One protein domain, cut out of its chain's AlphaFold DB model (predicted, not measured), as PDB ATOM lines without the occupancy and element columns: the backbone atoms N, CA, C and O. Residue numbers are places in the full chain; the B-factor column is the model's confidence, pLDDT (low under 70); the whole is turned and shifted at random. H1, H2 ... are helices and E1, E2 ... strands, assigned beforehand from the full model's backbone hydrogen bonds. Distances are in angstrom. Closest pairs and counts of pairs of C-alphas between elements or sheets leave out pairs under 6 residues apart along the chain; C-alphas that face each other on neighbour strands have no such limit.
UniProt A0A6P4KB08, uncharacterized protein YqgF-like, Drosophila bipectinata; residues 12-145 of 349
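This is residues 12 to 145 of the 349 residues of the protein "uncharacterized protein YqgF-like" of Drosophila bipectinata (UniProt A0A6P4KB08). A loose, open arrangement of short helices strung on long loops has a two-stranded hairpin, E1 and E2, toward one end of its long axis and the short helices H3, H5 and H6 gathered toward the other. The longest helix, H1, lies along one side, and its residues 12 to 18 stick out. The printed part has 134 residues, with six named helices followed by two antiparallel strands; the class is mixed, and under half of the residues are in named elements. It is only just loose, close to compact, with a radius of gyration of the C-alphas of 17.5 A and spans of 51 by 37 by 26 A.

H1, residues 12 to 25, and H2, residues 42 to 50, are apart. H3, residues 75 to 78, touches H5, residues 111 to 115; their closest C-alphas, of Val 78 and Leu 112, are 4.9 A apart. H4, residues 93 to 98, touches no helix. H6, residues 117 to 120, is close to H5 but not clearly touching; the closest C-alphas, of Glu 113 and Leu 120, are 7.3 A apart. E1, residues 126 to 131, and E2, residues 137 to 144, form an antiparallel hairpin at 162 degrees, with N 128 and O 141 within hydrogen-bond range at 2.8 A. In H1, H2, H4 and H5 every O i to N i+4 pair is within hydrogen-bond range; H3 and H6 are too short for one.

H1 begins at C-alpha 12 (251.643, 343.718, 284.762) and is 19.9 A long; H2 is 12.2 A. E1 is 16.0 A and E2 18.6 A long, ending at C-alpha 144 (254.297, 318.849, 252.213).

The C-alphas farthest apart, of Glu 73 and Gly 133, are 56.6 A apart. The printed part has no cut. The links from H1 to H2, H2 to H3, H3 to H4 and H4 to H5 are long. No printed residue has a pLDDT under 70.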
ATOM      1  N   PRO A  12     251.557 343.875 286.216       89.38
ATOM      2  CA  PRO A  12     251.643 343.718 284.762       89.38
ATOM      3  C   PRO A  12     252.448 342.481 284.334       89.38
ATOM      4  O   PRO A  12     252.046 341.778 283.411       89.38
ATOM      5  N   GLN A  13     253.527 342.160 285.055       88.25
ATOM      6  CA  GLN A  13     254.341 340.965 284.813       88.25
ATOM      7  C   GLN A  13     253.555 339.676 285.063       88.25
ATOM      8  O   GLN A  13     253.599 338.772 284.236       88.25
ATOM      9  N   MET A  14     252.775 339.608 286.148       89.31
ATOM     10  CA  MET A  14     251.918 338.450 286.424       89.31
ATOM     11  C   MET A  14     250.827 338.279 285.363       89.31
ATOM     12  O   MET A  14     250.527 337.151 284.986       89.31
ATOM     13  N   LYS A  15     250.257 339.378 284.839       87.38
ATOM     14  CA  LYS A  15     249.308 339.305 283.712       87.38
ATOM     15  C   LYS A  15     249.973 338.762 282.451       87.38
ATOM     16  O   LYS A  15     249.382 337.924 281.782       87.38
ATOM     17  N   ASN A  16     251.185 339.224 282.146       86.50
ATOM     18  CA  ASN A  16     251.930 338.760 280.980       86.50
ATOM     19  C   ASN A  16     252.298 337.272 281.097       86.50
ATOM     20  O   ASN A  16     252.039 336.503 280.178       86.50
ATOM     21  N   ALA A  17     252.818 336.847 282.252       88.25
ATOM     22  CA  ALA A  17     253.140 335.446 282.517       88.25
ATOM     23  C   ALA A  17     251.896 334.545 282.444       88.25
ATOM     24  O   ALA A  17     251.945 333.482 281.833       88.25
ATOM     25  N   ALA A  18     250.764 334.989 283.001       86.50
ATOM     26  CA  ALA A  18     249.501 334.259 282.910       86.50
ATOM     27  C   ALA A  18     248.993 334.145 281.464       86.50
ATOM     28  O   ALA A  18     248.494 333.088 281.083       86.50
ATOM     29  N   ALA A  19     249.139 335.196 280.648       84.56
ATOM     30  CA  ALA A  19     248.789 335.152 279.231       84.56
ATOM     31  C   ALA A  19     249.653 334.130 278.474       84.56
ATOM     32  O   ALA A  19     249.104 333.247 277.826       84.56
ATOM     33  N   ILE A  20     250.981 334.180 278.639       87.38
ATOM     34  CA  ILE A  20     251.910 333.221 278.018       87.38
ATOM     35  C   ILE A  20     251.584 331.785 278.451       87.38
ATOM     36  O   ILE A  20     251.462 330.902 277.609       87.38
ATOM     37  N   PHE A  21     251.379 331.550 279.752       87.69
ATOM     38  CA  PHE A  21     251.028 330.225 280.267       87.69
ATOM     39  C   PHE A  21     249.696 329.712 279.701       87.69
ATOM     40  O   PHE A  21     249.573 328.527 279.397       87.69
ATOM     41  N   THR A  22     248.706 330.590 279.533       83.31
ATOM     42  CA  THR A  22     247.407 330.231 278.938       83.31
ATOM     43  C   THR A  22     247.576 329.775 277.488       83.31
ATOM     44  O   THR A  22     247.048 328.729 277.122       83.31
ATOM     45  N   GLU A  23     248.369 330.493 276.688       81.44
ATOM     46  CA  GLU A  23     248.656 330.102 275.300       81.44
ATOM     47  C   GLU A  23     249.424 328.771 275.231       81.44
ATOM     48  O   GLU A  23     249.058 327.874 274.474       81.44
ATOM     49  N   MET A  24     250.454 328.599 276.070       85.25
ATOM     50  CA  MET A  24     251.258 327.370 276.111       85.25
ATOM     51  C   MET A  24     250.444 326.147 276.556       85.25
ATOM     52  O   MET A  24     250.579 325.075 275.973       85.25
ATOM     53  N   SER A  25     249.596 326.296 277.578       82.06
ATOM     54  CA  SER A  25     248.779 325.198 278.119       82.06
ATOM     55  C   SER A  25     247.597 324.813 277.225       82.06
ATOM     56  O   SER A  25     247.087 323.701 277.346       82.06
ATOM     57  N   GLY A  26     247.180 325.695 276.310       74.00
ATOM     58  CA  GLY A  26     246.158 325.404 275.303       74.00
ATOM     59  C   GLY A  26     246.663 324.612 274.090       74.00
ATOM     60  O   GLY A  26     245.848 324.157 273.286       74.00
ATOM     61  N   ALA A  27     247.980 324.443 273.930       73.12
ATOM     62  CA  ALA A  27     248.566 323.741 272.792       73.12
ATOM     63  C   ALA A  27     248.441 322.213 272.928       73.12
ATOM     64  O   ALA A  27     248.705 321.636 273.984       73.12
ATOM     65  N   TYR A  28     248.097 321.529 271.832       72.62
ATOM     66  CA  TYR A  28     248.141 320.066 271.788       72.62
ATOM     67  C   TYR A  28     249.591 319.570 271.791       72.62
ATOM     68  O   TYR A  28     250.496 320.232 271.274       72.62
ATOM     69  N   GLN A  29     249.817 318.375 272.334       76.00
ATOM     70  CA  GLN A  29     251.144 317.764 272.346       76.00
ATOM     71  C   GLN A  29     251.706 317.651 270.918       76.00
ATOM     72  O   GLN A  29     250.994 317.246 270.001       76.00
ATOM     73  N   LEU A  30     252.983 318.011 270.743       72.12
ATOM     74  CA  LEU A  30     253.683 318.049 269.446       72.12
ATOM     75  C   LEU A  30     253.087 319.030 268.415       72.12
ATOM     76  O   LEU A  30     253.431 318.958 267.237       72.12
ATOM     77  N   SER A  31     252.232 319.964 268.843       72.25
ATOM     78  CA  SER A  31     251.800 321.093 268.015       72.25
ATOM     79  C   SER A  31     252.610 322.349 268.336       72.25
ATOM     80  O   SER A  31     253.040 322.561 269.470       72.25
ATOM     81  N   THR A  32     252.826 323.194 267.331       76.88
ATOM     82  CA  THR A  32     253.398 324.528 267.525       76.88
ATOM     83  C   THR A  32     252.266 325.526 267.737       76.88
ATOM     84  O   THR A  32     251.344 325.591 266.924       76.88
ATOM     85  N   THR A  33     252.353 326.325 268.801       77.75
ATOM     86  CA  THR A  33     251.458 327.466 269.027       77.75
ATOM     87  C   THR A  33     252.249 328.766 268.998       77.75
ATOM     88  O   THR A  33     253.398 328.819 269.436       77.75
ATOM     89  N   ASN A  34     251.633 329.821 268.473       80.50
ATOM     90  CA  ASN A  34     252.256 331.133 268.399       80.50
ATOM     91  C   ASN A  34     252.000 331.912 269.696       80.50
ATOM     92  O   ASN A  34     250.850 332.104 270.071       80.50
ATOM     93  N   ILE A  35     253.061 332.397 270.349       83.56
ATOM     94  CA  ILE A  35     252.957 333.190 271.591       83.56
ATOM     95  C   ILE A  35     252.911 334.699 271.299       83.56
ATOM     96  O   ILE A  35     252.104 335.431 271.868       83.56
ATOM     97  N   LYS A  36     253.777 335.176 270.397       84.00
ATOM     98  CA  LYS A  36     253.833 336.571 269.937       84.00
ATOM     99  C   LYS A  36     254.205 336.588 268.456       84.00
ATOM    100  O   LYS A  36     255.263 336.084 268.094       84.00
ATOM    101  N   THR A  37     253.342 337.154 267.615       80.00
ATOM    102  CA  THR A  37     253.551 337.241 266.155       80.00
ATOM    103  C   THR A  37     253.795 338.664 265.666       80.00
ATOM    104  O   THR A  37     254.510 338.855 264.689       80.00
ATOM    105  N   ASP A  38     253.263 339.665 266.371       76.00
ATOM    106  CA  ASP A  38     253.317 341.066 265.949       76.00
ATOM    107  C   ASP A  38     254.311 341.882 266.780       76.00
ATOM    108  O   ASP A  38     254.466 341.674 267.988       76.00
ATOM    109  N   GLY A  39     254.975 342.845 266.131       80.44
ATOM    110  CA  GLY A  39     255.886 343.783 266.796       80.44
ATOM    111  C   GLY A  39     257.060 343.103 267.507       80.44
ATOM    112  O   GLY A  39     257.464 343.548 268.582       80.44
ATOM    113  N   VAL A  40     257.563 341.997 266.952       86.31
ATOM    114  CA  VAL A  40     258.735 341.284 267.476       86.31
ATOM    115  C   VAL A  40     259.998 342.003 267.003       86.31
ATOM    116  O   VAL A  40     260.282 342.065 265.809       86.31
ATOM    117  N   SER A  41     260.744 342.588 267.937       90.38
ATOM    118  CA  SER A  41     261.974 343.322 267.623       90.38
ATOM    119  C   SER A  41     263.174 342.387 267.437       90.38
ATOM    120  O   SER A  41     263.243 341.320 268.044       90.38
ATOM    121  N   ASN A  42     264.185 342.827 266.680       90.56
ATOM    122  CA  ASN A  42     265.447 342.085 266.538       90.56
ATOM    123  C   ASN A  42     266.122 341.807 267.891       90.56
ATOM    124  O   ASN A  42     266.772 340.779 268.046       90.56
ATOM    125  N   LYS A  43     265.940 342.701 268.873       93.00
ATOM    126  CA  LYS A  43     266.438 342.497 270.236       93.00
ATOM    127  C   LYS A  43     265.710 341.348 270.932       93.00
ATOM    128  O   LYS A  43     266.364 340.505 271.521       93.00
ATOM    129  N   GLU A  44     264.382 341.293 270.841       89.62
ATOM    130  CA  GLU A  44     263.605 340.182 271.410       89.62
ATOM    131  C   GLU A  44     263.959 338.846 270.745       89.62
ATOM    132  O   GLU A  44     264.095 337.844 271.437       89.62
ATOM    133  N   ILE A  45     264.162 338.836 269.421       89.38
ATOM    134  CA  ILE A  45     264.613 337.643 268.688       89.38
ATOM    135  C   ILE A  45     265.979 337.176 269.197       89.38
ATOM    136  O   ILE A  45     266.155 335.987 269.456       89.38
ATOM    137  N   ALA A  46     266.931 338.101 269.347       90.50
ATOM    138  CA  ALA A  46     268.269 337.791 269.839       90.50
ATOM    139  C   ALA A  46     268.237 337.266 271.283       90.50
ATOM    140  O   ALA A  46     268.824 336.226 271.554       90.50
ATOM    141  N   GLU A  47     267.484 337.916 272.175       91.50
ATOM    142  CA  GLU A  47     267.382 337.532 273.588       91.50
ATOM    143  C   GLU A  47     266.789 336.124 273.765       91.50
ATOM    144  O   GLU A  47     267.298 335.319 274.544       91.50
ATOM    145  N   VAL A  48     265.729 335.803 273.009       90.19
ATOM    146  CA  VAL A  48     265.128 334.457 273.001       90.19
ATOM    147  C   VAL A  48     266.092 333.438 272.397       90.19
ATOM    148  O   VAL A  48     266.163 332.309 272.875       90.19
ATOM    149  N   GLY A  49     266.849 333.825 271.367       87.12
ATOM    150  CA  GLY A  49     267.871 332.977 270.757       87.12
ATOM    151  C   GLY A  49     269.012 332.630 271.716       87.12
ATOM    152  O   GLY A  49     269.407 331.468 271.784       87.12
ATOM    153  N   GLU A  50     269.509 333.604 272.483       91.00
ATOM    154  CA  GLU A  50     270.574 333.405 273.478       91.00
ATOM    155  C   GLU A  50     270.140 332.465 274.612       91.00
ATOM    156  O   GLU A  50     270.909 331.598 275.021       91.00
ATOM    157  N   HIS A  51     268.884 332.566 275.058       92.25
ATOM    158  CA  HIS A  51     268.339 331.754 276.154       92.25
ATOM    159  C   HIS A  51     267.562 330.516 275.675       92.25
ATOM    160  O   HIS A  51     266.867 329.874 276.464       92.25
ATOM    161  N   ALA A  52     267.667 330.134 274.399       86.00
ATOM    162  CA  ALA A  52     266.881 329.033 273.833       86.00
ATOM    163  C   ALA A  52     267.096 327.696 274.572       86.00
ATOM    164  O   ALA A  52     266.162 326.909 274.725       86.00
ATOM    165  N   ALA A  53     268.309 327.452 275.087       87.50
ATOM    166  CA  ALA A  53     268.626 326.261 275.881       87.50
ATOM    167  C   ALA A  53     267.913 326.231 277.248       87.50
ATOM    168  O   ALA A  53     267.667 325.157 277.795       87.50
ATOM    169  N   GLU A  54     267.564 327.399 277.787       92.06
ATOM    170  CA  GLU A  54     266.870 327.566 279.068       92.06
ATOM    171  C   GLU A  54     265.343 327.551 278.913       92.06
ATOM    172  O   GLU A  54     264.617 327.442 279.902       92.06
ATOM    173  N   MET A  55     264.841 327.608 277.674       88.00
ATOM    174  CA  MET A  55     263.415 327.642 277.348       88.00
ATOM    175  C   MET A  55     262.984 326.427 276.500       88.00
ATOM    176  O   MET A  55     262.640 326.588 275.325       88.00
ATOM    177  N   PRO A  56     262.961 325.194 277.056       85.19
ATOM    178  CA  PRO A  56     262.564 324.002 276.309       85.19
ATOM    179  C   PRO A  56     261.202 324.159 275.620       85.19
ATOM    180  O   PRO A  56     260.188 324.422 276.266       85.19
ATOM    181  N   GLY A  57     261.180 323.966 274.299       84.00
ATOM    182  CA  GLY A  57     259.971 324.069 273.473       84.00
ATOM    183  C   GLY A  57     259.664 325.472 272.936       84.00
ATOM    184  O   GLY A  57     258.751 325.610 272.123       84.00
ATOM    185  N   VAL A  58     260.425 326.496 273.328       88.56
ATOM    186  CA  VAL A  58     260.318 327.848 272.765       88.56
ATOM    187  C   VAL A  58     261.295 327.990 271.602       88.56
ATOM    188  O   VAL A  58     262.472 327.662 271.718       88.56
ATOM    189  N   GLN A  59     260.808 328.491 270.469       85.50
ATOM    190  CA  GLN A  59     261.628 328.741 269.288       85.50
ATOM    191  C   GLN A  59     261.170 330.003 268.562       85.50
ATOM    192  O   GLN A  59     259.985 330.346 268.575       85.50
ATOM    193  N   VAL A  60     262.109 330.673 267.894       84.38
ATOM    194  CA  VAL A  60     261.794 331.767 266.972       84.38
ATOM    195  C   VAL A  60     261.430 331.167 265.618       84.38
ATOM    196  O   VAL A  60     262.195 330.395 265.042       84.38
ATOM    197  N   GLY A  61     260.257 331.532 265.108       80.50
ATOM    198  CA  GLY A  61     259.768 331.117 263.798       80.50
ATOM    199  C   GLY A  61     259.306 332.305 262.963       80.50
ATOM    200  O   GLY A  61     259.328 333.454 263.404       80.50
ATOM    201  N   THR A  62     258.863 332.019 261.743       74.62
ATOM    202  CA  THR A  62     258.202 333.005 260.889       74.62
ATOM    203  C   THR A  62     256.690 332.917 261.065       74.62
ATOM    204  O   THR A  62     256.111 331.833 261.125       74.62
ATOM    205  N   SER A  63     256.042 334.074 261.138       75.31
ATOM    206  CA  SER A  63     254.586 334.200 261.101       75.31
ATOM    207  C   SER A  63     254.209 335.287 260.102       75.31
ATOM    208  O   SER A  63     255.056 336.090 259.706       75.31
ATOM    209  N   TRP A  64     252.956 335.280 259.658       76.44
ATOM    210  CA  TRP A  64     252.465 336.213 258.653       76.44
ATOM    211  C   TRP A  64     251.389 337.095 259.270       76.44
ATOM    212  O   TRP A  64     250.469 336.591 259.910       76.44
ATOM    213  N   SER A  65     251.498 338.398 259.041       77.19
ATOM    214  CA  SER A  65     250.456 339.373 259.341       77.19
ATOM    215  C   SER A  65     249.956 340.001 258.043       77.19
ATOM    216  O   SER A  65     250.657 340.029 257.025       77.19
ATOM    217  N   ARG A  66     248.702 340.459 258.056       85.00
ATOM    218  CA  ARG A  66     248.095 341.136 256.910       85.00
ATOM    219  C   ARG A  66     248.401 342.627 256.990       85.00
ATOM    220  O   ARG A  66     248.051 343.267 257.976       85.00
ATOM    221  N   ASP A  67     249.033 343.153 255.948       83.81
ATOM    222  CA  ASP A  67     249.300 344.582 255.798       83.81
ATOM    223  C   ASP A  67     248.333 345.213 254.786       83.81
ATOM    224  O   ASP A  67     247.975 344.582 253.786       83.81
ATOM    225  N   TYR A  68     247.938 346.462 255.041       83.19
ATOM    226  CA  TYR A  68     247.054 347.252 254.179       83.19
ATOM    227  C   TYR A  68     247.782 348.536 253.752       83.19
ATOM    228  O   TYR A  68     247.590 349.587 254.366       83.19
ATOM    229  N   PRO A  69     248.602 348.493 252.682       80.88
ATOM    230  CA  PRO A  69     249.447 349.625 252.287       80.88
ATOM    231  C   PRO A  69     248.666 350.894 251.925       80.88
ATOM    232  O   PRO A  69     249.175 352.003 252.063       80.88
ATOM    233  N   SER A  70     247.427 350.740 251.448       72.81
ATOM    234  CA  SER A  70     246.512 351.848 251.127       72.81
ATOM    235  C   SER A  70     245.706 352.337 252.339       72.81
ATOM    236  O   SER A  70     244.787 353.137 252.192       72.81
ATOM    237  N   GLY A  71     246.025 351.855 253.542       76.06
ATOM    238  CA  GLY A  71     245.311 352.194 254.765       76.06
ATOM    239  C   GLY A  71     243.842 351.771 254.735       76.06
ATOM    240  O   GLY A  71     243.463 350.767 254.130       76.06
ATOM    241  N   ASN A  72     243.005 352.566 255.399       75.94
ATOM    242  CA  ASN A  72     241.608 352.218 255.664       75.94
ATOM    243  C   ASN A  72     240.668 352.477 254.470       75.94
ATOM    244  O   ASN A  72     239.491 352.139 254.550       75.94
ATOM    245  N   GLU A  73     241.156 353.077 253.380       73.25
ATOM    246  CA  GLU A  73     240.331 353.606 252.279       73.25
ATOM    247  C   GLU A  73     239.539 352.525 251.531       73.25
ATOM    248  O   GLU A  73     238.422 352.762 251.080       73.25
ATOM    249  N   ILE A  74     240.111 351.326 251.421       79.38
ATOM    250  CA  ILE A  74     239.466 350.160 250.799       79.38
ATOM    251  C   ILE A  74     239.273 349.011 251.785       79.38
ATOM    252  O   ILE A  74     238.789 347.948 251.404       79.38
ATOM    253  N   GLN A  75     239.654 349.195 253.051       85.06
ATOM    254  CA  GLN A  75     239.637 348.126 254.048       85.06
ATOM    255  C   GLN A  75     238.214 347.621 254.314       85.06
ATOM    256  O   GLN A  75     238.019 346.437 254.572       85.06
ATOM    257  N   SER A  76     237.204 348.484 254.187       86.69
ATOM    258  CA  SER A  76     235.800 348.077 254.281       86.69
ATOM    259  C   SER A  76     235.369 347.144 253.148       86.69
ATOM    260  O   SER A  76     234.484 346.329 253.368       86.69
ATOM    261  N   ILE A  77     235.999 347.200 251.971       90.38
ATOM    262  CA  ILE A  77     235.722 346.299 250.841       90.38
ATOM    263  C   ILE A  77     236.620 345.058 250.908       90.38
ATOM    264  O   ILE A  77     236.151 343.942 250.711       90.38
ATOM    265  N   VAL A  78     237.906 345.229 251.222       92.06
ATOM    266  CA  VAL A  78     238.857 344.113 251.349       92.06
ATOM    267  C   VAL A  78     238.465 343.201 252.511       92.06
ATOM    268  O   VAL A  78     238.414 341.988 252.349       92.06
ATOM    269  N   GLY A  79     238.091 343.778 253.651       92.25
ATOM    270  CA  GLY A  79     237.816 343.036 254.873       92.25
ATOM    271  C   GLY A  79     239.068 342.795 255.702       92.25
ATOM    272  O   GLY A  79     240.101 343.428 255.490       92.25
ATOM    273  N   ASN A  80     238.938 341.917 256.696       91.00
ATOM    274  CA  ASN A  80     239.996 341.616 257.652       91.00
ATOM    275  C   ASN A  80     240.242 340.114 257.778       91.00
ATOM    276  O   ASN A  80     239.359 339.298 257.523       91.00
ATOM    277  N   VAL A  81     241.438 339.771 258.251       91.25
ATOM    278  CA  VAL A  81     241.852 338.411 258.613       91.25
ATOM    279  C   VAL A  81     241.940 338.321 260.138       91.25
ATOM    280  O   VAL A  81     242.349 339.285 260.792       91.25
ATOM    281  N   SER A  82     241.570 337.181 260.720       88.94
ATOM    282  CA  SER A  82     241.739 336.948 262.153       88.94
ATOM    283  C   SER A  82     243.219 336.890 262.531       88.94
ATOM    284  O   SER A  82     244.064 336.392 261.783       88.94
ATOM    285  N   SER A  83     243.561 337.384 263.720       81.81
ATOM    286  CA  SER A  83     244.900 337.164 264.269       81.81
ATOM    287  C   SER A  83     245.033 335.729 264.772       81.81
ATOM    288  O   SER A  83     244.044 335.111 265.157       81.81
ATOM    289  N   SER A  84     246.262 335.226 264.854       72.19
ATOM    290  CA  SER A  84     246.572 333.923 265.460       72.19
ATOM    291  C   SER A  84     246.073 333.797 266.906       72.19
ATOM    292  O   SER A  84     245.685 332.715 267.338       72.19
ATOM    293  N   LYS A  85     246.029 334.918 267.638       73.25
ATOM    294  CA  LYS A  85     245.487 335.011 268.999       73.25
ATOM    295  C   LYS A  85     243.969 334.832 269.046       73.25
ATOM    296  O   LYS A  85     243.442 334.235 269.977       73.25
ATOM    297  N   THR A  86     243.257 335.392 268.070       80.38
ATOM    298  CA  THR A  86     241.805 335.218 267.956       80.38
ATOM    299  C   THR A  86     241.468 333.850 267.362       80.38
ATOM    300  O   THR A  86     240.489 333.232 267.772       80.38
ATOM    301  N   GLY A  87     242.286 333.374 266.422       83.44
ATOM    302  CA  GLY A  87     242.096 332.117 265.718       83.44
ATOM    303  C   GLY A  87     240.832 332.116 264.861       83.44
ATOM    304  O   GLY A  87     240.473 333.121 264.236       83.44
ATOM    305  N   LEU A  88     240.141 330.978 264.845       87.12
ATOM    306  CA  LEU A  88     238.905 330.811 264.087       87.12
ATOM    307  C   LEU A  88     237.746 331.608 264.712       87.12
ATOM    308  O   LEU A  88     237.546 331.550 265.928       87.12
ATOM    309  N   PRO A  89     236.933 332.305 263.898       88.56
ATOM    310  CA  PRO A  89     235.755 333.007 264.386       88.56
ATOM    311  C   PRO A  89     234.723 332.007 264.938       88.56
ATOM    312  O   PRO A  89     234.531 330.911 264.407       88.56
ATOM    313  N   SER A  90     234.092 332.363 266.059       87.88
ATOM    314  CA  SER A  90     233.284 331.438 266.868       87.88
ATOM    315  C   SER A  90     232.018 330.942 266.168       87.88
ATOM    316  O   SER A  90     231.568 329.832 266.441       87.88
ATOM    317  N   ASP A  91     231.462 331.741 265.265       89.62
ATOM    318  CA  ASP A  91     230.286 331.435 264.450       89.62
ATOM    319  C   ASP A  91     230.574 330.433 263.321       89.62
ATOM    320  O   ASP A  91     229.663 329.728 262.891       89.62
ATOM    321  N   ARG A  92     231.837 330.308 262.888       89.50
ATOM    322  CA  ARG A  92     232.266 329.397 261.807       89.50
ATOM    323  C   ARG A  92     233.269 328.334 262.247       89.50
ATOM    324  O   ARG A  92     233.784 327.583 261.422       89.50
ATOM    325  N   VAL A  93     233.549 328.225 263.546       89.88
ATOM    326  CA  VAL A  93     234.598 327.332 264.063       89.88
ATOM    327  C   VAL A  93     234.404 325.880 263.619       89.88
ATOM    328  O   VAL A  93     235.361 325.243 263.201       89.88
ATOM    329  N   ASN A  94     233.179 325.351 263.648       91.56
ATOM    330  CA  ASN A  94     232.929 323.951 263.289       91.56
ATOM    331  C   ASN A  94     233.069 323.696 261.782       91.56
ATOM    332  O   ASN A  94     233.588 322.653 261.395       91.56
ATOM    333  N   GLU A  95     232.635 324.650 260.952       91.94
ATOM    334  CA  GLU A  95     232.787 324.610 259.491       91.94
ATOM    335  C   GLU A  95     234.274 324.572 259.122       91.94
ATOM    336  O   GLU A  95     234.742 323.641 258.473       91.94
ATOM    337  N   LEU A  96     235.044 325.526 259.646       89.94
ATOM    338  CA  LEU A  96     236.471 325.648 259.361       89.94
ATOM    339  C   LEU A  96     237.266 324.457 259.926       89.94
ATOM    340  O   LEU A  96     238.155 323.926 259.265       89.94
ATOM    341  N   LEU A  97     236.928 323.944 261.112       88.06
ATOM    342  CA  LEU A  97     237.554 322.715 261.616       88.06
ATOM    343  C   LEU A  97     237.282 321.509 260.699       88.06
ATOM    344  O   LEU A  97     238.187 320.705 260.478       88.06
ATOM    345  N   ALA A  98     236.073 321.391 260.140       88.75
ATOM    346  CA  ALA A  98     235.739 320.334 259.184       88.75
ATOM    347  C   ALA A  98     236.483 320.490 257.844       88.75
ATOM    348  O   ALA A  98     236.828 319.490 257.217       88.75
ATOM    349  N   GLU A  99     236.799 321.721 257.438       87.75
ATOM    350  CA  GLU A  99     237.662 322.018 256.287       87.75
ATOM    351  C   GLU A  99     239.161 321.760 256.541       87.75
ATOM    352  O   GLU A  99     239.978 321.888 255.625       87.75
ATOM    353  N   GLY A 100     239.540 321.374 257.764       83.75
ATOM    354  CA  GLY A 100     240.916 321.039 258.132       83.75
ATOM    355  C   GLY A 100     241.726 322.200 258.710       83.75
ATOM    356  O   GLY A 100     242.948 322.084 258.836       83.75
ATOM    357  N   TYR A 101     241.077 323.305 259.089       86.00
ATOM    358  CA  TYR A 101     241.743 324.366 259.838       86.00
ATOM    359  C   TYR A 101     242.068 323.932 261.269       86.00
ATOM    360  O   TYR A 101     241.448 323.053 261.863       86.00
ATOM    361  N   SER A 102     243.061 324.595 261.848       83.19
ATOM    362  CA  SER A 102     243.391 324.545 263.269       83.19
ATOM    363  C   SER A 102     242.733 325.721 263.992       83.19
ATOM    364  O   SER A 102     242.530 326.781 263.410       83.19
ATOM    365  N   ARG A 103     242.413 325.562 265.283       82.31
ATOM    366  CA  ARG A 103     241.702 326.600 266.061       82.31
ATOM    367  C   ARG A 103     242.415 327.953 266.105       82.31
ATOM    368  O   ARG A 103     241.743 328.964 266.247       82.31
ATOM    369  N   ASN A 104     243.738 327.956 266.004       79.06
ATOM    370  CA  ASN A 104     244.600 329.136 266.033       79.06
ATOM    371  C   ASN A 104     244.941 329.677 264.632       79.06
ATOM    372  O   ASN A 104     245.815 330.536 264.509       79.06
ATOM    373  N   ASP A 105     244.283 329.179 263.580       83.19
ATOM    374  CA  ASP A 105     244.517 329.674 262.228       83.19
ATOM    375  C   ASP A 105     243.944 331.069 262.021       83.19
ATOM    376  O   ASP A 105     242.826 331.387 262.432       83.19
ATOM    377  N   SER A 106     244.731 331.875 261.315       86.94
ATOM    378  CA  SER A 106     244.285 333.120 260.711       86.94
ATOM    379  C   SER A 106     243.426 332.821 259.486       86.94
ATOM    380  O   SER A 106     243.866 332.098 258.594       86.94
ATOM    381  N   VAL A 107     242.224 333.395 259.441       91.38
ATOM    382  CA  VAL A 107     241.247 333.209 258.357       91.38
ATOM    383  C   VAL A 107     240.583 334.526 257.988       91.38
ATOM    384  O   VAL A 107     240.410 335.396 258.846       91.38
ATOM    385  N   GLY A 108     240.176 334.679 256.731       93.31
ATOM    386  CA  GLY A 108     239.351 335.792 256.283       93.31
ATOM    387  C   GLY A 108     238.039 335.873 257.064       93.31
ATOM    388  O   GLY A 108     237.187 334.983 257.001       93.31
ATOM    389  N   GLN A 109     237.881 336.952 257.831       91.06
ATOM    390  CA  GLN A 109     236.733 337.179 258.708       91.06
ATOM    391  C   GLN A 109     235.620 337.979 258.043       91.06
ATOM    392  O   GLN A 109     234.470 337.850 258.450       91.06
ATOM    393  N   SER A 110     235.944 338.822 257.063       92.38
ATOM    394  CA  SER A 110     234.944 339.657 256.403       92.38
ATOM    395  C   SER A 110     235.266 339.928 254.938       92.38
ATOM    396  O   SER A 110     236.414 339.837 254.508       92.38
ATOM    397  N   ASN A 111     234.225 340.299 254.192       94.44
ATOM    398  CA  ASN A 111     234.278 340.833 252.828       94.44
ATOM    399  C   ASN A 111     235.123 339.979 251.868       94.44
ATOM    400  O   ASN A 111     234.917 338.768 251.828       94.44
ATOM    401  N   LEU A 112     236.033 340.568 251.082       95.62
ATOM    402  CA  LEU A 112     236.837 339.820 250.107       95.62
ATOM    403  C   LEU A 112     237.756 338.784 250.758       95.62
ATOM    404  O   LEU A 112     237.887 337.695 250.207       95.62
ATOM    405  N   GLU A 113     238.351 339.083 251.918       94.81
ATOM    406  CA  GLU A 113     239.160 338.102 252.657       94.81
ATOM    407  C   GLU A 113     238.326 336.855 252.979       94.81
ATOM    408  O   GLU A 113     238.779 335.737 252.769       94.81
ATOM    409  N   GLN A 114     237.077 337.030 253.427       94.50
ATOM    410  CA  GLN A 114     236.169 335.911 253.691       94.50
ATOM    411  C   GLN A 114     235.695 335.219 252.408       94.50
ATOM    412  O   GLN A 114     235.713 333.992 252.332       94.50
ATOM    413  N   GLN A 115     235.243 335.990 251.418       95.88
ATOM    414  CA  GLN A 115     234.662 335.468 250.180       95.88
ATOM    415  C   GLN A 115     235.664 334.622 249.396       95.88
ATOM    416  O   GLN A 115     235.316 333.576 248.850       95.88
ATOM    417  N   TYR A 116     236.910 335.089 249.338       96.69
ATOM    418  CA  TYR A 116     237.983 334.471 248.576       96.69
ATOM    419  C   TYR A 116     238.967 333.695 249.456       96.69
ATOM    420  O   TYR A 116     240.010 333.276 248.958       96.69
ATOM    421  N   GLU A 117     238.628 333.420 250.720       94.50
ATOM    422  CA  GLU A 117     239.433 332.609 251.646       94.50
ATOM    423  C   GLU A 117     239.948 331.300 251.005       94.50
ATOM    424  O   GLU A 117     241.145 331.031 251.113       94.50
ATOM    425  N   PRO A 118     239.145 330.511 250.251       93.06
ATOM    426  CA  PRO A 118     239.642 329.279 249.627       93.06
ATOM    427  C   PRO A 118     240.779 329.491 248.615       93.06
ATOM    428  O   PRO A 118     241.568 328.578 248.378       93.06
ATOM    429  N   VAL A 119     240.851 330.678 248.009       94.38
ATOM    430  CA  VAL A 119     241.843 331.057 246.990       94.38
ATOM    431  C   VAL A 119     243.030 331.790 247.626       94.38
ATOM    432  O   VAL A 119     244.180 331.577 247.234       94.38
ATOM    433  N   LEU A 120     242.756 332.646 248.612       94.81
ATOM    434  CA  LEU A 120     243.735 333.493 249.289       94.81
ATOM    435  C   LEU A 120     244.551 332.736 250.339       94.81
ATOM    436  O   LEU A 120     245.710 333.090 250.578       94.81
ATOM    437  N   ARG A 121     243.987 331.689 250.956       90.88
ATOM    438  CA  ARG A 121     244.691 330.910 251.977       90.88
ATOM    439  C   ARG A 121     245.871 330.146 251.384       90.88
ATOM    440  O   ARG A 121     245.779 329.507 250.336       90.88
ATOM    441  N   GLY A 122     246.998 330.183 252.087       88.88
ATOM    442  CA  GLY A 122     248.130 329.311 251.790       88.88
ATOM    443  C   GLY A 122     247.873 327.880 252.250       88.88
ATOM    444  O   GLY A 122     247.133 327.638 253.201       88.88
ATOM    445  N   SER A 123     248.531 326.917 251.608       85.25
ATOM    446  CA  SER A 123     248.579 325.551 252.125       85.25
ATOM    447  C   SER A 123     249.704 325.424 253.148       85.25
ATOM    448  O   SER A 123     250.831 325.880 252.929       85.25
ATOM    449  N   LYS A 124     249.407 324.795 254.286       82.44
ATOM    450  CA  LYS A 124     250.385 324.589 255.356       82.44
ATOM    451  C   LYS A 124     251.444 323.565 254.963       82.44
ATOM    452  O   LYS A 124     251.163 322.579 254.282       82.44
ATOM    453  N   SER A 125     252.657 323.769 255.470       82.88
ATOM    454  CA  SER A 125     253.658 322.706 255.504       82.88
ATOM    455  C   SER A 125     253.175 321.590 256.429       82.88
ATOM    456  O   SER A 125     252.647 321.866 257.503       82.88
ATOM    457  N   GLN A 126     253.386 320.337 256.038       81.62
ATOM    458  CA  GLN A 126     253.133 319.181 256.892       81.62
ATOM    459  C   GLN A 126     254.416 318.391 257.068       81.62
ATOM    460  O   GLN A 126     255.081 318.026 256.094       81.62
ATOM    461  N   THR A 127     254.712 318.081 258.318       82.81
ATOM    462  CA  THR A 127     255.870 317.296 258.709       82.81
ATOM    463  C   THR A 127     255.392 316.117 259.539       82.81
ATOM    464  O   THR A 127     254.709 316.288 260.544       82.81
ATOM    465  N   GLU A 128     255.736 314.909 259.107       84.50
ATOM    466  CA  GLU A 128     255.502 313.692 259.868       84.50
ATOM    467  C   GLU A 128     256.670 313.452 260.821       84.50
ATOM    468  O   GLU A 128     257.825 313.372 260.400       84.50
ATOM    469  N   VAL A 129     256.353 313.308 262.102       85.00
ATOM    470  CA  VAL A 129     257.328 313.073 263.163       85.00
ATOM    471  C   VAL A 129     257.107 311.668 263.720       85.00
ATOM    472  O   VAL A 129     256.004 311.331 264.142       85.00
ATOM    473  N   LYS A 130     258.148 310.830 263.722       83.31
ATOM    474  CA  LYS A 130     258.150 309.544 264.430       83.31
ATOM    475  C   LYS A 130     258.775 309.727 265.800       83.31
ATOM    476  O   LYS A 130     259.855 310.310 265.915       83.31
ATOM    477  N   VAL A 131     258.113 309.179 266.808       83.88
ATOM    478  CA  VAL A 131     258.504 309.281 268.213       83.88
ATOM    479  C   VAL A 131     258.931 307.900 268.719       83.88
ATOM    480  O   VAL A 131     258.285 306.900 268.404       83.88
ATOM    481  N   GLY A 132     260.057 307.834 269.431       82.38
ATOM    482  CA  GLY A 132     260.572 306.621 270.069       82.38
ATOM    483  C   GLY A 132     259.871 306.307 271.396       82.38
ATOM    484  O   GLY A 132     259.060 307.090 271.886       82.38
ATOM    485  N   GLY A 133     260.197 305.164 272.008       78.88
ATOM    486  CA  GLY A 133     259.586 304.730 273.277       78.88
ATOM    487  C   GLY A 133     259.863 305.645 274.481       78.88
ATOM    488  O   GLY A 133     259.173 305.548 275.488       78.88
ATOM    489  N   ASP A 134     260.838 306.549 274.375       83.56
ATOM    490  CA  ASP A 134     261.188 307.572 275.369       83.56
ATOM    491  C   ASP A 134     260.556 308.948 275.071       83.56
ATOM    492  O   ASP A 134     260.972 309.963 275.629       83.56
ATOM    493  N   ASN A 135     259.555 308.994 274.185       74.75
ATOM    494  CA  ASN A 135     258.884 310.210 273.722       74.75
ATOM    495  C   ASN A 135     259.784 311.213 272.972       74.75
ATOM    496  O   ASN A 135     259.383 312.359 272.754       74.75
ATOM    497  N   LYS A 136     260.979 310.798 272.529       79.12
ATOM    498  CA  LYS A 136     261.861 311.640 271.711       79.12
ATOM    499  C   LYS A 136     261.601 311.470 270.223       79.12
ATOM    500  O   LYS A 136     261.261 310.389 269.744       79.12
ATOM    501  N   ILE A 137     261.807 312.552 269.477       79.06
ATOM    502  CA  ILE A 137     261.723 312.548 268.017       79.06
ATOM    503  C   ILE A 137     262.881 311.713 267.459       79.06
ATOM    504  O   ILE A 137     264.044 312.062 267.637       79.06
ATOM    505  N   VAL A 138     262.558 310.614 266.775       85.50
ATOM    506  CA  VAL A 138     263.541 309.721 266.132       85.50
ATOM    507  C   VAL A 138     263.658 309.954 264.629       85.50
ATOM    508  O   VAL A 138     264.672 309.610 264.028       85.50
ATOM    509  N   LYS A 139     262.622 310.513 263.995       83.75
ATOM    510  CA  LYS A 139     262.641 310.840 262.567       83.75
ATOM    511  C   LYS A 139     261.653 311.950 262.253       83.75
ATOM    512  O   LYS A 139     260.517 311.901 262.711       83.75
ATOM    513  N   GLU A 140     262.063 312.868 261.394       84.19
ATOM    514  CA  GLU A 140     261.226 313.931 260.856       84.19
ATOM    515  C   GLU A 140     261.215 313.833 259.324       84.19
ATOM    516  O   GLU A 140     262.265 313.704 258.694       84.19
ATOM    517  N   VAL A 141     260.030 313.821 258.712       85.75
ATOM    518  CA  VAL A 141     259.855 313.762 257.256       85.75
ATOM    519  C   VAL A 141     258.889 314.857 256.834       85.75
ATOM    520  O   VAL A 141     257.691 314.785 257.104       85.75
ATOM    521  N   LYS A 142     259.396 315.865 256.123       84.50
ATOM    522  CA  LYS A 142     258.555 316.898 255.517       84.50
ATOM    523  C   LYS A 142     257.734 316.276 254.382       84.50
ATOM    524  O   LYS A 142     258.285 315.959 253.332       84.50
ATOM    525  N   LYS A 143     256.431 316.070 254.598       87.19
ATOM    526  CA  LYS A 143     255.504 315.506 253.599       87.19
ATOM    527  C   LYS A 143     255.071 316.548 252.580       87.19
ATOM    528  O   LYS A 143     255.059 316.269 251.387       87.19
ATOM    529  N   TYR A 144     254.747 317.747 253.056       84.38
ATOM    530  CA  TYR A 144     254.297 318.849 252.213       84.38
ATOM    531  C   TYR A 144     255.056 320.119 252.587       84.38
ATOM    532  O   TYR A 144     255.111 320.453 253.768       84.38
ATOM    533  N   PRO A 145     255.646 320.847 251.625       82.31
ATOM    534  CA  PRO A 145     256.418 322.051 251.918       82.31
ATOM    535  C   PRO A 145     255.554 323.264 252.292       82.31
ATOM    536  O   PRO A 145     256.092 324.230 252.831       82.31
TER     537      PRO A 145